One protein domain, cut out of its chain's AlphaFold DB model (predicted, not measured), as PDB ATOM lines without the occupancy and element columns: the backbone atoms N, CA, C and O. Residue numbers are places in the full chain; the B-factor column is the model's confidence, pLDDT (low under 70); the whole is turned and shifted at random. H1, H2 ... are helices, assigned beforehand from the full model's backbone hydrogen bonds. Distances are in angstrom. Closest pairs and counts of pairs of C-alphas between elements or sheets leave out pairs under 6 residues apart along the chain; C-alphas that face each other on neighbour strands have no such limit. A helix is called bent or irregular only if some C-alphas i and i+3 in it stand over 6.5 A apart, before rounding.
ATOM      1  N   ASP A 412      24.653  29.236  58.140       69.62
ATOM      2  CA  ASP A 412      24.687  30.252  57.081       69.62
ATOM      3  C   ASP A 412      25.038  29.638  55.717       69.62
ATOM      4  O   ASP A 412      24.454  30.021  54.701       69.62
ATOM      5  N   ASP A 413      25.913  28.625  55.680       66.00
ATOM      6  CA  ASP A 413      26.188  27.861  54.457       66.00
ATOM      7  C   ASP A 413      24.953  27.094  53.982       66.00
ATOM      8  O   ASP A 413      24.656  27.094  52.789       66.00
ATOM      9  N   VAL A 414      24.192  26.493  54.905       64.44
ATOM     10  CA  VAL A 414      22.923  25.821  54.578       64.44
ATOM     11  C   VAL A 414      21.904  26.824  54.033       64.44
ATOM     12  O   VAL A 414      21.256  26.538  53.031       64.44
ATOM     13  N   GLY A 415      21.784  28.007  54.646       64.12
ATOM     14  CA  GLY A 415      20.888  29.068  54.174       64.12
ATOM     15  C   GLY A 415      21.271  29.614  52.796       64.12
ATOM     16  O   GLY A 415      20.397  29.869  51.969       64.12
ATOM     17  N   ARG A 416      22.575  29.742  52.518       70.38
ATOM     18  CA  ARG A 416      23.090  30.134  51.200       70.38
ATOM     19  C   ARG A 416      22.804  29.071  50.141       70.38
ATOM     20  O   ARG A 416      22.277  29.416  49.092       70.38
ATOM     21  N   ILE A 417      23.081  27.799  50.432       69.50
ATOM     22  CA  ILE A 417      22.797  26.677  49.520       69.50
ATOM     23  C   ILE A 417      21.289  26.567  49.248       69.50
ATOM     24  O   ILE A 417      20.879  26.343  48.113       69.50
ATOM     25  N   GLU A 418      20.455  26.748  50.274       72.44
ATOM     26  CA  GLU A 418      18.994  26.743  50.154       72.44
ATOM     27  C   GLU A 418      18.498  27.897  49.261       72.44
ATOM     28  O   GLU A 418      17.701  27.672  48.349       72.44
ATOM     29  N   ALA A 419      19.015  29.114  49.453       70.56
ATOM     30  CA  ALA A 419      18.699  30.259  48.599       70.56
ATOM     31  C   ALA A 419      19.164  30.049  47.146       70.56
ATOM     32  O   ALA A 419      18.383  30.263  46.221       70.56
ATOM     33  N   GLU A 420      20.395  29.567  46.939       73.88
ATOM     34  CA  GLU A 420      20.940  29.240  45.615       73.88
ATOM     35  C   GLU A 420      20.103  28.165  44.904       73.88
ATOM     36  O   GLU A 420      19.849  28.277  43.704       73.88
ATOM     37  N   ALA A 421      19.611  27.160  45.637       69.00
ATOM     38  CA  ALA A 421      18.741  26.120  45.094       69.00
ATOM     39  C   ALA A 421      17.384  26.674  44.628       69.00
ATOM     40  O   ALA A 421      16.929  26.321  43.538       69.00
ATOM     41  N   TYR A 422      16.748  27.567  45.398       77.50
ATOM     42  CA  TYR A 422      15.489  28.202  44.981       77.50
ATOM     43  C   TYR A 422      15.676  29.130  43.780       77.50
ATOM     44  O   TYR A 422      14.861  29.110  42.857       77.50
ATOM     45  N   THR A 423      16.768  29.896  43.747       79.06
ATOM     46  CA  THR A 423      17.125  30.734  42.598       79.06
ATOM     47  C   THR A 423      17.376  29.883  41.349       79.06
ATOM     48  O   THR A 423      16.839  30.188  40.283       79.06
ATOM     49  N   ALA A 424      18.118  28.777  41.465       70.31
ATOM     50  CA  ALA A 424      18.360  27.854  40.356       70.31
ATOM     51  C   ALA A 424      17.065  27.187  39.855       70.31
ATOM     52  O   ALA A 424      16.851  27.094  38.646       70.31
ATOM     53  N   ALA A 425      16.175  26.778  40.765       74.50
ATOM     54  CA  ALA A 425      14.865  26.230  40.414       74.50
ATOM     55  C   ALA A 425      13.986  27.263  39.687       74.50
ATOM     56  O   ALA A 425      13.337  26.928  38.697       74.50
ATOM     57  N   ALA A 426      14.010  28.528  40.117       74.12
ATOM     58  CA  ALA A 426      13.289  29.607  39.446       74.12
ATOM     59  C   ALA A 426      13.808  29.850  38.017       74.12
ATOM     60  O   ALA A 426      13.007  29.984  37.092       74.12
ATOM     61  N   VAL A 427      15.131  29.839  37.810       77.44
ATOM     62  CA  VAL A 427      15.742  29.937  36.469       77.44
ATOM     63  C   VAL A 427      15.326  28.762  35.583       77.44
ATOM     64  O   VAL A 427      14.959  28.969  34.427       77.44
ATOM     65  N   PHE A 428      15.343  27.539  36.122       79.62
ATOM     66  CA  PHE A 428      14.909  26.347  35.398       79.62
ATOM     67  C   PHE A 428      13.442  26.455  34.951       79.62
ATOM     68  O   PHE A 428      13.145  26.267  33.771       79.62
ATOM     69  N   PHE A 429      12.534  26.823  35.860       83.12
ATOM     70  CA  PHE A 429      11.117  26.972  35.525       83.12
ATOM     71  C   PHE A 429      10.838  28.116  34.549       83.12
ATOM     72  O   PHE A 429       9.937  27.989  33.728       83.12
ATOM     73  N   LEU A 430      11.609  29.208  34.583       85.38
ATOM     74  CA  LEU A 430      11.497  30.268  33.575       85.38
ATOM     75  C   LEU A 430      11.837  29.762  32.170       85.38
ATOM     76  O   LEU A 430      11.134  30.106  31.221       85.38
ATOM     77  N   GLY A 431      12.885  28.942  32.037       73.00
ATOM     78  CA  GLY A 431      13.229  28.301  30.765       73.00
ATOM     79  C   GLY A 431      12.101  27.399  30.260       73.00
ATOM     80  O   GLY A 431      11.624  27.569  29.142       73.00
ATOM     81  N   ASP A 432      11.607  26.516  31.128       81.50
ATOM     82  CA  ASP A 432      10.527  25.575  30.814       81.50
ATOM     83  C   ASP A 432       9.214  26.295  30.449       81.50
ATOM     84  O   ASP A 432       8.556  25.936  29.476       81.50
ATOM     85  N   ILE A 433       8.848  27.368  31.162       88.94
ATOM     86  CA  ILE A 433       7.673  28.188  30.827       88.94
ATOM     87  C   ILE A 433       7.828  28.836  29.451       88.94
ATOM     88  O   ILE A 433       6.871  28.816  28.679       88.94
ATOM     89  N   HIS A 434       8.988  29.406  29.119       88.88
ATOM     90  CA  HIS A 434       9.184  30.030  27.809       88.88
ATOM     91  C   HIS A 434       9.053  29.020  26.664       88.88
ATOM     92  O   HIS A 434       8.338  29.295  25.697       88.88
ATOM     93  N   ASP A 435       9.674  27.847  26.798       82.19
ATOM     94  CA  ASP A 435       9.599  26.785  25.793       82.19
ATOM     95  C   ASP A 435       8.156  26.276  25.633       82.19
ATOM     96  O   ASP A 435       7.645  26.141  24.517       82.19
ATOM     97  N   LEU A 436       7.457  26.050  26.750       84.69
ATOM     98  CA  LEU A 436       6.076  25.568  26.745       84.69
ATOM     99  C   LEU A 436       5.085  26.616  26.234       84.69
ATOM    100  O   LEU A 436       4.134  26.255  25.550       84.69
ATOM    101  N   LEU A 437       5.273  27.903  26.527       88.62
ATOM    102  CA  LEU A 437       4.411  28.960  25.996       88.62
ATOM    103  C   LEU A 437       4.571  29.099  24.483       88.62
ATOM    104  O   LEU A 437       3.567  29.175  23.776       88.62
ATOM    105  N   ALA A 438       5.807  29.068  23.975       82.50
ATOM    106  CA  ALA A 438       6.062  29.087  22.537       82.50
ATOM    107  C   ALA A 438       5.372  27.903  21.836       82.50
ATOM    108  O   ALA A 438       4.649  28.092  20.854       82.50
ATOM    109  N   LEU A 439       5.517  26.697  22.397       70.88
ATOM    110  CA  LEU A 439       4.866  25.488  21.896       70.88
ATOM    111  C   LEU A 439       3.330  25.547  22.016       70.88
ATOM    112  O   LEU A 439       2.611  25.118  21.112       70.88
ATOM    113  N   GLY A 440       2.809  26.108  23.110       79.44
ATOM    114  CA  GLY A 440       1.377  26.281  23.358       79.44
ATOM    115  C   GLY A 440       0.706  27.211  22.349       79.44
ATOM    116  O   GLY A 440      -0.357  26.871  21.825       79.44
ATOM    117  N   VAL A 441       1.345  28.335  22.014       82.38
ATOM    118  CA  VAL A 441       0.868  29.266  20.976       82.38
ATOM    119  C   VAL A 441       0.843  28.581  19.610       82.38
ATOM    120  O   VAL A 441      -0.157  28.651  18.896       82.38
ATOM    121  N   GLN A 442       1.920  27.875  19.266       77.38
ATOM    122  CA  GLN A 442       2.060  27.177  17.989       77.38
ATOM    123  C   GLN A 442       0.976  26.111  17.785       77.38
ATOM    124  O   GLN A 442       0.335  26.063  16.735       77.38
ATOM    125  N   LEU A 443       0.717  25.298  18.811       72.69
ATOM    126  CA  LEU A 443      -0.301  24.244  18.779       72.69
ATOM    127  C   LEU A 443      -1.724  24.759  19.043       72.69
ATOM    128  O   LEU A 443      -2.667  23.968  19.033       72.69
ATOM    129  N   ARG A 444      -1.894  26.069  19.273       82.31
ATOM    130  CA  ARG A 444      -3.167  26.698  19.666       82.31
ATOM    131  C   ARG A 444      -3.799  26.008  20.878       82.31
ATOM    132  O   ARG A 444      -4.996  25.719  20.892       82.31
ATOM    133  N   ALA A 445      -2.981  25.717  21.887       79.94
ATOM    134  CA  ALA A 445      -3.462  25.202  23.159       79.94
ATOM    135  C   ALA A 445      -4.447  26.204  23.807       79.94
ATOM    136  O   ALA A 445      -4.424  27.394  23.488       79.94
ATOM    137  N   PRO A 446      -5.316  25.765  24.733       83.56
ATOM    138  CA  PRO A 446      -6.185  26.666  25.486       83.56
ATOM    139  C   PRO A 446      -5.415  27.830  26.131       83.56
ATOM    140  O   PRO A 446      -4.352  27.629  26.723       83.56
ATOM    141  N   GLU A 447      -5.965  29.043  26.045       87.12
ATOM    142  CA  GLU A 447      -5.318  30.260  26.560       87.12
ATOM    143  C   GLU A 447      -5.245  30.292  28.095       87.12
ATOM    144  O   GLU A 447      -4.334  30.889  28.655       87.12
ATOM    145  N   GLY A 448      -6.160  29.615  28.800       91.31
ATOM    146  CA  GLY A 448      -6.210  29.608  30.270       91.31
ATOM    147  C   GLY A 448      -4.890  29.178  30.936       91.31
ATOM    148  O   GLY A 448      -4.302  29.977  31.667       91.31
ATOM    149  N   PRO A 449      -4.379  27.957  30.673       87.12
ATOM    150  CA  PRO A 449      -3.088  27.499  31.198       87.12
ATOM    151  C   PRO A 449      -1.889  28.347  30.750       87.12
ATOM    152  O   PRO A 449      -0.938  28.513  31.514       87.12
ATOM    153  N   GLN A 450      -1.941  28.916  29.540       89.62
ATOM    154  CA  GLN A 450      -0.896  29.808  29.029       89.62
ATOM    155  C   GLN A 450      -0.863  31.122  29.816       89.62
ATOM    156  O   GLN A 450       0.180  31.504  30.338       89.62
ATOM    157  N   ASN A 451      -2.019  31.761  30.000       91.81
ATOM    158  CA  ASN A 451      -2.158  32.984  30.786       91.81
ATOM    159  C   ASN A 451      -1.750  32.761  32.247       91.81
ATOM    160  O   ASN A 451      -1.102  33.619  32.847       91.81
ATOM    161  N   ALA A 452      -2.070  31.593  32.814       88.69
ATOM    162  CA  ALA A 452      -1.639  31.223  34.157       88.69
ATOM    163  C   ALA A 452      -0.107  31.116  34.266       88.69
ATOM    164  O   ALA A 452       0.469  31.645  35.216       88.69
ATOM    165  N   CYS A 453       0.576  30.492  33.302       90.44
ATOM    166  CA  CYS A 453       2.042  30.454  33.295       90.44
ATOM    167  C   CYS A 453       2.646  31.843  33.051       90.44
ATOM    168  O   CYS A 453       3.572  32.234  33.750       90.44
ATOM    169  N   GLN A 454       2.083  32.639  32.141       92.50
ATOM    170  CA  GLN A 454       2.558  33.998  31.877       92.50
ATOM    171  C   GLN A 454       2.470  34.894  33.124       92.50
ATOM    172  O   GLN A 454       3.371  35.691  33.381       92.50
ATOM    173  N   ALA A 455       1.408  34.745  33.921       92.69
ATOM    174  CA  ALA A 455       1.187  35.551  35.118       92.69
ATOM    175  C   ALA A 455       2.234  35.320  36.225       92.69
ATOM    176  O   ALA A 455       2.470  36.234  37.009       92.69
ATOM    177  N   ILE A 456       2.869  34.139  36.293       93.25
ATOM    178  CA  ILE A 456       3.852  33.814  37.347       93.25
ATOM    179  C   ILE A 456       5.298  34.168  36.958       93.25
ATOM    180  O   ILE A 456       6.168  34.262  37.823       93.25
ATOM    181  N   VAL A 457       5.560  34.435  35.668       93.00
ATOM    182  CA  VAL A 457       6.897  34.773  35.136       93.00
ATOM    183  C   VAL A 457       7.531  35.943  35.886       93.00
ATOM    184  O   VAL A 457       8.707  35.876  36.237       93.00
ATOM    185  N   GLY A 458       6.766  37.003  36.161       89.31
ATOM    186  CA  GLY A 458       7.290  38.194  36.834       89.31
ATOM    187  C   GLY A 458       7.782  37.918  38.258       89.31
ATOM    188  O   GLY A 458       8.800  38.470  38.672       89.31
ATOM    189  N   ASP A 459       7.104  37.041  38.996       89.62
ATOM    190  CA  ASP A 459       7.497  36.688  40.363       89.62
ATOM    191  C   ASP A 459       8.644  35.668  40.379       89.62
ATOM    192  O   ASP A 459       9.571  35.796  41.181       89.62
ATOM    193  N   LEU A 460       8.679  34.738  39.418       88.50
ATOM    194  CA  LEU A 460       9.827  33.848  39.211       88.50
ATOM    195  C   LEU A 460      11.098  34.604  38.812       88.50
ATOM    196  O   LEU A 460      12.179  34.262  39.284       88.50
ATOM    197  N   GLN A 461      10.993  35.646  37.983       92.50
ATOM    198  CA  GLN A 461      12.132  36.500  37.623       92.50
ATOM    199  C   GLN A 461      12.716  37.210  38.846       92.50
ATOM    200  O   GLN A 461      13.936  37.273  38.983       92.50
ATOM    201  N   LYS A 462      11.864  37.691  39.761       90.31
ATOM    202  CA  LYS A 462      12.318  38.289  41.027       90.31
ATOM    203  C   LYS A 462      13.047  37.264  41.897       90.31
ATOM    204  O   LYS A 462      14.109  37.579  42.425       90.31
ATOM    205  N   LEU A 463      12.524  36.039  42.009       88.19
ATOM    206  CA  LEU A 463      13.177  34.957  42.758       88.19
ATOM    207  C   LEU A 463      14.511  34.524  42.112       88.19
ATOM    208  O   LEU A 463      15.496  34.287  42.810       88.19
ATOM    209  N   ALA A 464      14.571  34.486  40.778       88.12
ATOM    210  CA  ALA A 464      15.770  34.165  40.001       88.12
ATOM    211  C   ALA A 464      16.878  35.235  40.098       88.12
ATOM    212  O   ALA A 464      18.045  34.936  39.858       88.12
ATOM    213  N   GLN A 465      16.530  36.477  40.441       89.25
ATOM    214  CA  GLN A 465      17.468  37.600  40.587       89.25
ATOM    215  C   GLN A 465      17.795  37.926  42.055       89.25
ATOM    216  O   GLN A 465      18.514  38.887  42.330       89.25
ATOM    217  N   ALA A 466      17.269  37.158  43.014       84.25
ATOM    218  CA  ALA A 466      17.481  37.417  44.433       84.25
ATOM    219  C   ALA A 466      18.940  37.122  44.836       84.25
ATOM    220  O   ALA A 466      19.374  35.972  44.873       84.25
ATOM    221  N   HIS A 467      19.706  38.164  45.173       68.44
ATOM    222  CA  HIS A 467      21.080  38.048  45.672       68.44
ATOM    223  C   HIS A 467      21.111  38.185  47.204       68.44
ATOM    224  O   HIS A 467      21.454  39.235  47.743       68.44
ATOM    225  N   GLY A 468      20.735  37.103  47.896       64.94
ATOM    226  CA  GLY A 468      20.690  37.014  49.362       64.94
ATOM    227  C   GLY A 468      19.337  37.414  49.967       64.94
ATOM    228  O   GLY A 468      18.660  38.306  49.468       64.94
ATOM    229  N   GLY A 469      18.934  36.735  51.050       66.88
ATOM    230  CA  GLY A 469      17.679  37.024  51.763       66.88
ATOM    231  C   GLY A 469      16.412  36.477  51.092       66.88
ATOM    232  O   GLY A 469      15.412  37.185  51.014       66.88
ATOM    233  N   VAL A 470      16.440  35.229  50.607       71.31
ATOM    234  CA  VAL A 470      15.248  34.547  50.073       71.31
ATOM    235  C   VAL A 470      14.300  34.180  51.218       71.31
ATOM    236  O   VAL A 470      14.686  33.459  52.142       71.31
ATOM    237  N   ASP A 471      13.053  34.647  51.145       80.62
ATOM    238  CA  ASP A 471      11.970  34.136  51.988       80.62
ATOM    239  C   ASP A 471      11.634  32.707  51.545       80.62
ATOM    240  O   ASP A 471      11.021  32.484  50.499       80.62
ATOM    241  N   VAL A 472      12.088  31.738  52.338       73.44
ATOM    242  CA  VAL A 472      11.974  30.304  52.058       73.44
ATOM    243  C   VAL A 472      10.518  29.861  51.930       73.44
ATOM    244  O   VAL A 472      10.205  29.062  51.051       73.44
ATOM    245  N   GLU A 473       9.620  30.372  52.774       73.44
ATOM    246  CA  GLU A 473       8.214  29.960  52.754       73.44
ATOM    247  C   GLU A 473       7.528  30.489  51.492       73.44
ATOM    248  O   GLU A 473       6.857  29.740  50.778       73.44
ATOM    249  N   HIS A 474       7.783  31.754  51.154       78.06
ATOM    250  CA  HIS A 474       7.277  32.349  49.924       78.06
ATOM    251  C   HIS A 474       7.846  31.667  48.669       78.06
ATOM    252  O   HIS A 474       7.090  31.347  47.750       78.06
ATOM    253  N   ALA A 475       9.154  31.386  48.638       72.06
ATOM    254  CA  ALA A 475       9.805  30.704  47.520       72.06
ATOM    255  C   ALA A 475       9.256  29.282  47.315       72.06
ATOM    256  O   ALA A 475       8.981  28.891  46.182       72.06
ATOM    257  N   GLN A 476       9.026  28.523  48.392       73.44
ATOM    258  CA  GLN A 476       8.425  27.189  48.309       73.44
ATOM    259  C   GLN A 476       7.005  27.226  47.740       73.44
ATOM    260  O   GLN A 476       6.673  26.414  46.872       73.44
ATOM    261  N   VAL A 477       6.170  28.166  48.195       78.25
ATOM    262  CA  VAL A 477       4.802  28.333  47.677       78.25
ATOM    263  C   VAL A 477       4.834  28.706  46.195       78.25
ATOM    264  O   VAL A 477       4.165  28.053  45.395       78.25
ATOM    265  N   LEU A 478       5.659  29.688  45.821       81.31
ATOM    266  CA  LEU A 478       5.777  30.166  44.444       81.31
ATOM    267  C   LEU A 478       6.250  29.062  43.486       81.31
ATOM    268  O   LEU A 478       5.682  28.896  42.407       81.31
ATOM    269  N   LEU A 479       7.264  28.283  43.873       79.12
ATOM    270  CA  LEU A 479       7.784  27.183  43.052       79.12
ATOM    271  C   LEU A 479       6.784  26.023  42.948       79.12
ATOM    272  O   LEU A 479       6.628  25.453  41.871       79.12
ATOM    273  N   THR A 480       6.052  25.719  44.024       78.50
ATOM    274  CA  THR A 480       4.991  24.696  44.005       78.50
ATOM    275  C   THR A 480       3.844  25.106  43.079       78.50
ATOM    276  O   THR A 480       3.361  24.307  42.276       78.50
ATOM    277  N   GLU A 481       3.410  26.365  43.154       81.12
ATOM    278  CA  GLU A 481       2.371  26.906  42.277       81.12
ATOM    279  C   GLU A 481       2.830  26.943  40.811       81.12
ATOM    280  O   GLU A 481       2.071  26.605  39.898       81.12
ATOM    281  N   THR A 482       4.094  27.297  40.587       82.44
ATOM    282  CA  THR A 482       4.734  27.274  39.269       82.44
ATOM    283  C   THR A 482       4.707  25.878  38.663       82.44
ATOM    284  O   THR A 482       4.267  25.714  37.525       82.44
ATOM    285  N   GLU A 483       5.112  24.861  39.424       84.75
ATOM    286  CA  GLU A 483       5.099  23.474  38.965       84.75
ATOM    287  C   GLU A 483       3.683  23.029  38.567       84.75
ATOM    288  O   GLU A 483       3.496  22.465  37.489       84.75
ATOM    289  N   GLN A 484       2.663  23.351  39.368       84.31
ATOM    290  CA  GLN A 484       1.267  23.026  39.048       84.31
ATOM    291  C   GLN A 484       0.794  23.689  37.747       84.31
ATOM    292  O   GLN A 484       0.163  23.038  36.908       84.31
ATOM    293  N   ARG A 485       1.123  24.972  37.546       89.06
ATOM    294  CA  ARG A 485       0.775  25.720  36.326       89.06
ATOM    295  C   ARG A 485       1.482  25.145  35.094       89.06
ATOM    296  O   ARG A 485       0.832  24.931  34.071       89.06
ATOM    297  N   ILE A 486       2.768  24.806  35.214       85.75
ATOM    298  CA  ILE A 486       3.549  24.133  34.164       85.75
ATOM    299  C   ILE A 486       2.933  22.775  33.812       85.75
ATOM    300  O   ILE A 486       2.773  22.460  32.632       85.75
ATOM    301  N   GLN A 487       2.548  21.967  34.804       81.25
ATOM    302  CA  GLN A 487       1.909  20.669  34.556       81.25
ATOM    303  C   GLN A 487       0.567  20.825  33.828       81.25
ATOM    304  O   GLN A 487       0.294  20.079  32.884       81.25
ATOM    305  N   ALA A 488      -0.240  21.825  34.193       82.62
ATOM    306  CA  ALA A 488      -1.487  22.131  33.494       82.62
ATOM    307  C   ALA A 488      -1.249  22.562  32.034       82.62
ATOM    308  O   ALA A 488      -1.969  22.118  31.135       82.62
ATOM    309  N   LEU A 489      -0.218  23.377  31.774       85.00
ATOM    310  CA  LEU A 489       0.168  23.778  30.419       85.00
ATOM    311  C   LEU A 489       0.696  22.591  29.597       85.00
ATOM    312  O   LEU A 489       0.307  22.411  28.447       85.00
ATOM    313  N   ARG A 490       1.513  21.713  30.184       79.88
ATOM    314  CA  ARG A 490       1.963  20.476  29.522       79.88
ATOM    315  C   ARG A 490       0.796  19.565  29.159       79.88
ATOM    316  O   ARG A 490       0.777  19.009  28.064       79.88
ATOM    317  N   ALA A 491      -0.177  19.409  30.055       76.69
ATOM    318  CA  ALA A 491      -1.375  18.626  29.778       76.69
ATOM    319  C   ALA A 491      -2.179  19.224  28.612       76.69
ATOM    320  O   ALA A 491      -2.589  18.488  27.713       76.69
ATOM    321  N   SER A 492      -2.346  20.549  28.576       75.69
ATOM    322  CA  SER A 492      -3.084  21.225  27.505       75.69
ATOM    323  C   SER A 492      -2.368  21.144  26.149       75.69
ATOM    324  O   SER A 492      -3.013  20.884  25.133       75.69
ATOM    325  N   ILE A 493      -1.036  21.257  26.136       75.94
ATOM    326  CA  ILE A 493      -0.187  21.056  24.953       75.94
ATOM    327  C   ILE A 493      -0.304  19.627  24.421       75.94
ATOM    328  O   ILE A 493      -0.505  19.442  23.224       75.94
ATOM    329  N   ARG A 494      -0.240  18.611  25.293       72.44
ATOM    330  CA  ARG A 494      -0.399  17.204  24.882       72.44
ATOM    331  C   ARG A 494      -1.751  16.956  24.217       72.44
ATOM    332  O   ARG A 494      -1.811  16.265  23.205       72.44
ATOM    333  N   ILE A 495      -2.824  17.537  24.757       73.69
ATOM    334  CA  ILE A 495      -4.166  17.448  24.162       73.69
ATOM    335  C   ILE A 495      -4.193  18.138  22.791       73.69
ATOM    336  O   ILE A 495      -4.719  17.571  21.830       73.69
ATOM    337  N   ALA A 496      -3.606  19.333  22.678       73.06
ATOM    338  CA  ALA A 496      -3.549  20.077  21.421       73.06
ATOM    339  C   ALA A 496      -2.755  19.323  20.340       73.06
ATOM    340  O   ALA A 496      -3.220  19.206  19.208       73.06
ATOM    341  N   GLN A 497      -1.614  18.735  20.705       73.88
ATOM    342  CA  GLN A 497      -0.792  17.921  19.811       73.88
ATOM    343  C   GLN A 497      -1.533  16.661  19.348       73.88
ATOM    344  O   GLN A 497      -1.668  16.443  18.149       73.88
ATOM    345  N   ALA A 498      -2.116  15.894  20.275       71.00
ATOM    346  CA  ALA A 498      -2.914  14.715  19.932       71.00
ATOM    347  C   ALA A 498      -4.096  15.062  19.009       71.00
ATOM    348  O   ALA A 498      -4.443  14.294  18.110       71.00
ATOM    349  N   THR A 499      -4.694  16.242  19.203       77.94
ATOM    350  CA  THR A 499      -5.747  16.763  18.327       77.94
ATOM    351  C   THR A 499      -5.202  17.077  16.936       77.94
ATOM    352  O   THR A 499      -5.803  16.660  15.952       77.94
ATOM    353  N   ALA A 500      -4.074  17.783  16.821       73.62
ATOM    354  CA  ALA A 500      -3.452  18.087  15.533       73.62
ATOM    355  C   ALA A 500      -3.088  16.808  14.756       73.62
ATOM    356  O   ALA A 500      -3.441  16.683  13.582       73.62
ATOM    357  N   ASP A 501      -2.500  15.823  15.436       73.00
ATOM    358  CA  ASP A 501      -2.144  14.525  14.856       73.00
ATOM    359  C   ASP A 501      -3.382  13.733  14.408       73.00
ATOM    360  O   ASP A 501      -3.375  13.054  13.379       73.00
ATOM    361  N   LEU A 502      -4.482  13.797  15.168       83.12
ATOM    362  CA  LEU A 502      -5.755  13.197  14.763       83.12
ATOM    363  C   LEU A 502      -6.301  13.843  13.484       83.12
ATOM    364  O   LEU A 502      -6.747  13.125  12.591       83.12
ATOM    365  N   ARG A 503      -6.233  15.174  13.375       86.81
ATOM    366  CA  ARG A 503      -6.703  15.910  12.191       86.81
ATOM    367  C   ARG A 503      -5.892  15.555  10.948       86.81
ATOM    368  O   ARG A 503      -6.484  15.191   9.938       86.81
ATOM    369  N   ALA A 504      -4.564  15.561  11.049       78.50
ATOM    370  CA  ALA A 504      -3.684  15.190   9.942       78.50
ATOM    371  C   ALA A 504      -3.937  13.749   9.457       78.50
ATOM    372  O   ALA A 504      -4.046  13.496   8.256       78.50
ATOM    373  N   ARG A 505      -4.117  12.799  10.388       83.62
ATOM    374  CA  ARG A 505      -4.487  11.414  10.047       83.62
ATOM    375  C   ARG A 505      -5.858  11.322   9.386       83.62
ATOM    376  O   ARG A 505      -6.026  10.527   8.464       83.62
ATOM    377  N   PHE A 506      -6.831  12.111   9.841       93.19
ATOM    378  CA  PHE A 506      -8.156  12.154   9.228       93.19
ATOM    379  C   PHE A 506      -8.093  12.660   7.783       93.19
ATOM    380  O   PHE A 506      -8.654  12.011   6.906       93.19
ATOM    381  N   ASP A 507      -7.363  13.749   7.520       88.12
ATOM    382  CA  ASP A 507      -7.147  14.280   6.164       88.12
ATOM    383  C   ASP A 507      -6.591  13.214   5.215       88.12
ATOM    384  O   ASP A 507      -7.134  12.976   4.131       88.12
ATOM    385  N   GLN A 508      -5.529  12.533   5.651       81.94
ATOM    386  CA  GLN A 508      -4.886  11.479   4.877       81.94
ATOM    387  C   GLN A 508      -5.832  10.293   4.636       81.94
ATOM    388  O   GLN A 508      -5.947   9.808   3.508       81.94
ATOM    389  N   ALA A 509      -6.530   9.834   5.679       90.25
ATOM    390  CA  ALA A 509      -7.448   8.702   5.596       90.25
ATOM    391  C   ALA A 509      -8.675   9.010   4.724       90.25
ATOM    392  O   ALA A 509      -9.107   8.147   3.960       90.25
ATOM    393  N   LEU A 510      -9.217  10.230   4.800       94.69
ATOM    394  CA  LEU A 510     -10.326  10.682   3.961       94.69
ATOM    395  C   LEU A 510      -9.906  10.719   2.489       94.69
ATOM    396  O   LEU A 510     -10.610  10.169   1.643       94.69
ATOM    397  N   GLY A 511      -8.747  11.313   2.186       88.44
ATOM    398  CA  GLY A 511      -8.220  11.357   0.822       88.44
ATOM    399  C   GLY A 511      -7.999   9.959   0.237       88.44
ATOM    400  O   GLY A 511      -8.411   9.686  -0.891       88.44
ATOM    401  N   ALA A 512      -7.422   9.046   1.026       85.50
ATOM    402  CA  ALA A 512      -7.220   7.656   0.621       85.50
ATOM    403  C   ALA A 512      -8.546   6.912   0.390       85.50
ATOM    404  O   ALA A 512      -8.694   6.220  -0.617       85.50
ATOM    405  N   ALA A 513      -9.526   7.076   1.284       91.19
ATOM    406  CA  ALA A 513     -10.841   6.455   1.140       91.19
ATOM    407  C   ALA A 513     -11.569   6.954  -0.120       91.19
ATOM    408  O   ALA A 513     -12.071   6.149  -0.903       91.19
ATOM    409  N   LEU A 514     -11.563   8.268  -0.371       91.75
ATOM    410  CA  LEU A 514     -12.166   8.861  -1.568       91.75
ATOM    411  C   LEU A 514     -11.504   8.386  -2.867       91.75
ATOM    412  O   LEU A 514     -12.195   8.204  -3.865       91.75
ATOM    413  N   ALA A 515     -10.186   8.172  -2.865       85.12
ATOM    414  CA  ALA A 515      -9.461   7.696  -4.042       85.12
ATOM    415  C   ALA A 515      -9.794   6.238  -4.407       85.12
ATOM    416  O   ALA A 515      -9.716   5.869  -5.579       85.12
ATOM    417  N   MET A 516     -10.155   5.407  -3.424       84.81
ATOM    418  CA  MET A 516     -10.460   3.987  -3.638       84.81
ATOM    419  C   MET A 516     -11.934   3.720  -3.953       84.81
ATOM    420  O   MET A 516     -12.253   2.713  -4.589       84.81
ATOM    421  N   GLU A 517     -12.847   4.587  -3.513       88.81
ATOM    422  CA  GLU A 517     -14.278   4.327  -3.633       88.81
ATOM    423  C   GLU A 517     -14.853   4.694  -5.008       88.81
ATOM    424  O   GLU A 517     -14.778   5.850  -5.435       88.81
TER     425      GLU A 517
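What this domain is: This is residues 412 to 517 of the 633 residues of an uncharacterized protein of Hydrogenophaga sp. RAC07 (UniProt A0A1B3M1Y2). Three helices make a slender up-and-down bundle, H2 folding back along H1 and the first part of H3 folding back along H2, so that it runs the same way as H1 and touches it too, while the far end of H3 runs on alone as a long arm. Residues 501 to 517, of which 501 to 516 belong to H3, stick out free of the bundle, and this arm adds to the length of the whole. The printed part has 106 residues with three named helices, in the order H1, H2, H3, and no named strand; the class is all helix. It is only just extended, close to loose, with a radius of gyration of the C-alphas of 19.9 A, and its outline is a rod spanning 77 by 22 by 17 A.

Where its parts are: H1 covers residues 412 to 442 and is 45.3 A long from first to last C-alpha, beginning at C-alpha 412 at (24.687, 30.252, 57.081). After a tight link of 4 residues comes H2, residues 447 to 464, 25.3 A long. H2 has a kink of 37 degrees near residue 458 and is irregular, but only just: C-alphas 455 and 458 are 6.9 A apart. After a short link of 7 residues comes H3, residues 472 to 516, the longest helix at 65.6 A. It begins at C-alpha 472 at (11.974, 30.304, 52.058) and ends at C-alpha 516 at (-10.460, 3.987, -3.638).

How they stand to each other: H1, H2 and H3 form a bundle that goes up and down, each helix running against the one before it. H1 and H2 are a helical hairpin and touch, opposite ways at a shallow tilt of 29 degrees; their closest C-alphas, those of Thr 423 and Ala 464, are 4.5 A apart. H2 and H3 are a second helical hairpin and touch, opposite ways at a tilt of 36 degrees, only just steep. H3 touches H2 with residues 475 to 492 alone, and the closest C-alphas, those of Pro 449 and Leu 489, are 5.0 A apart. H1 and H3 touch and run the same way at a shallow tilt of 24 degrees. H3 touches H1 with residues 472 to 493 alone, and the closest C-alphas, those of Gly 440 and Ile 493, are 5.7 A apart. With two of these three pairs at a shallow tilt, the packing is mostly aligned, but only just. In H1 and H3 every O i to N i+4 pair is within hydrogen-bond range; in H2, 10 of 14 are.

The domain as a whole: The C-alphas of Asp 412 and Glu 517, the two farthest apart, are 76.7 A apart. Without residues 501 to 517, which stand free, the body has 89 residues and spans 52 by 17 by 17 A. The printed part has no cut and no long link. The mean pLDDT of the printed part is 80.9; residues 412 to 415, 417, 421 and 467 to 469 are under 70.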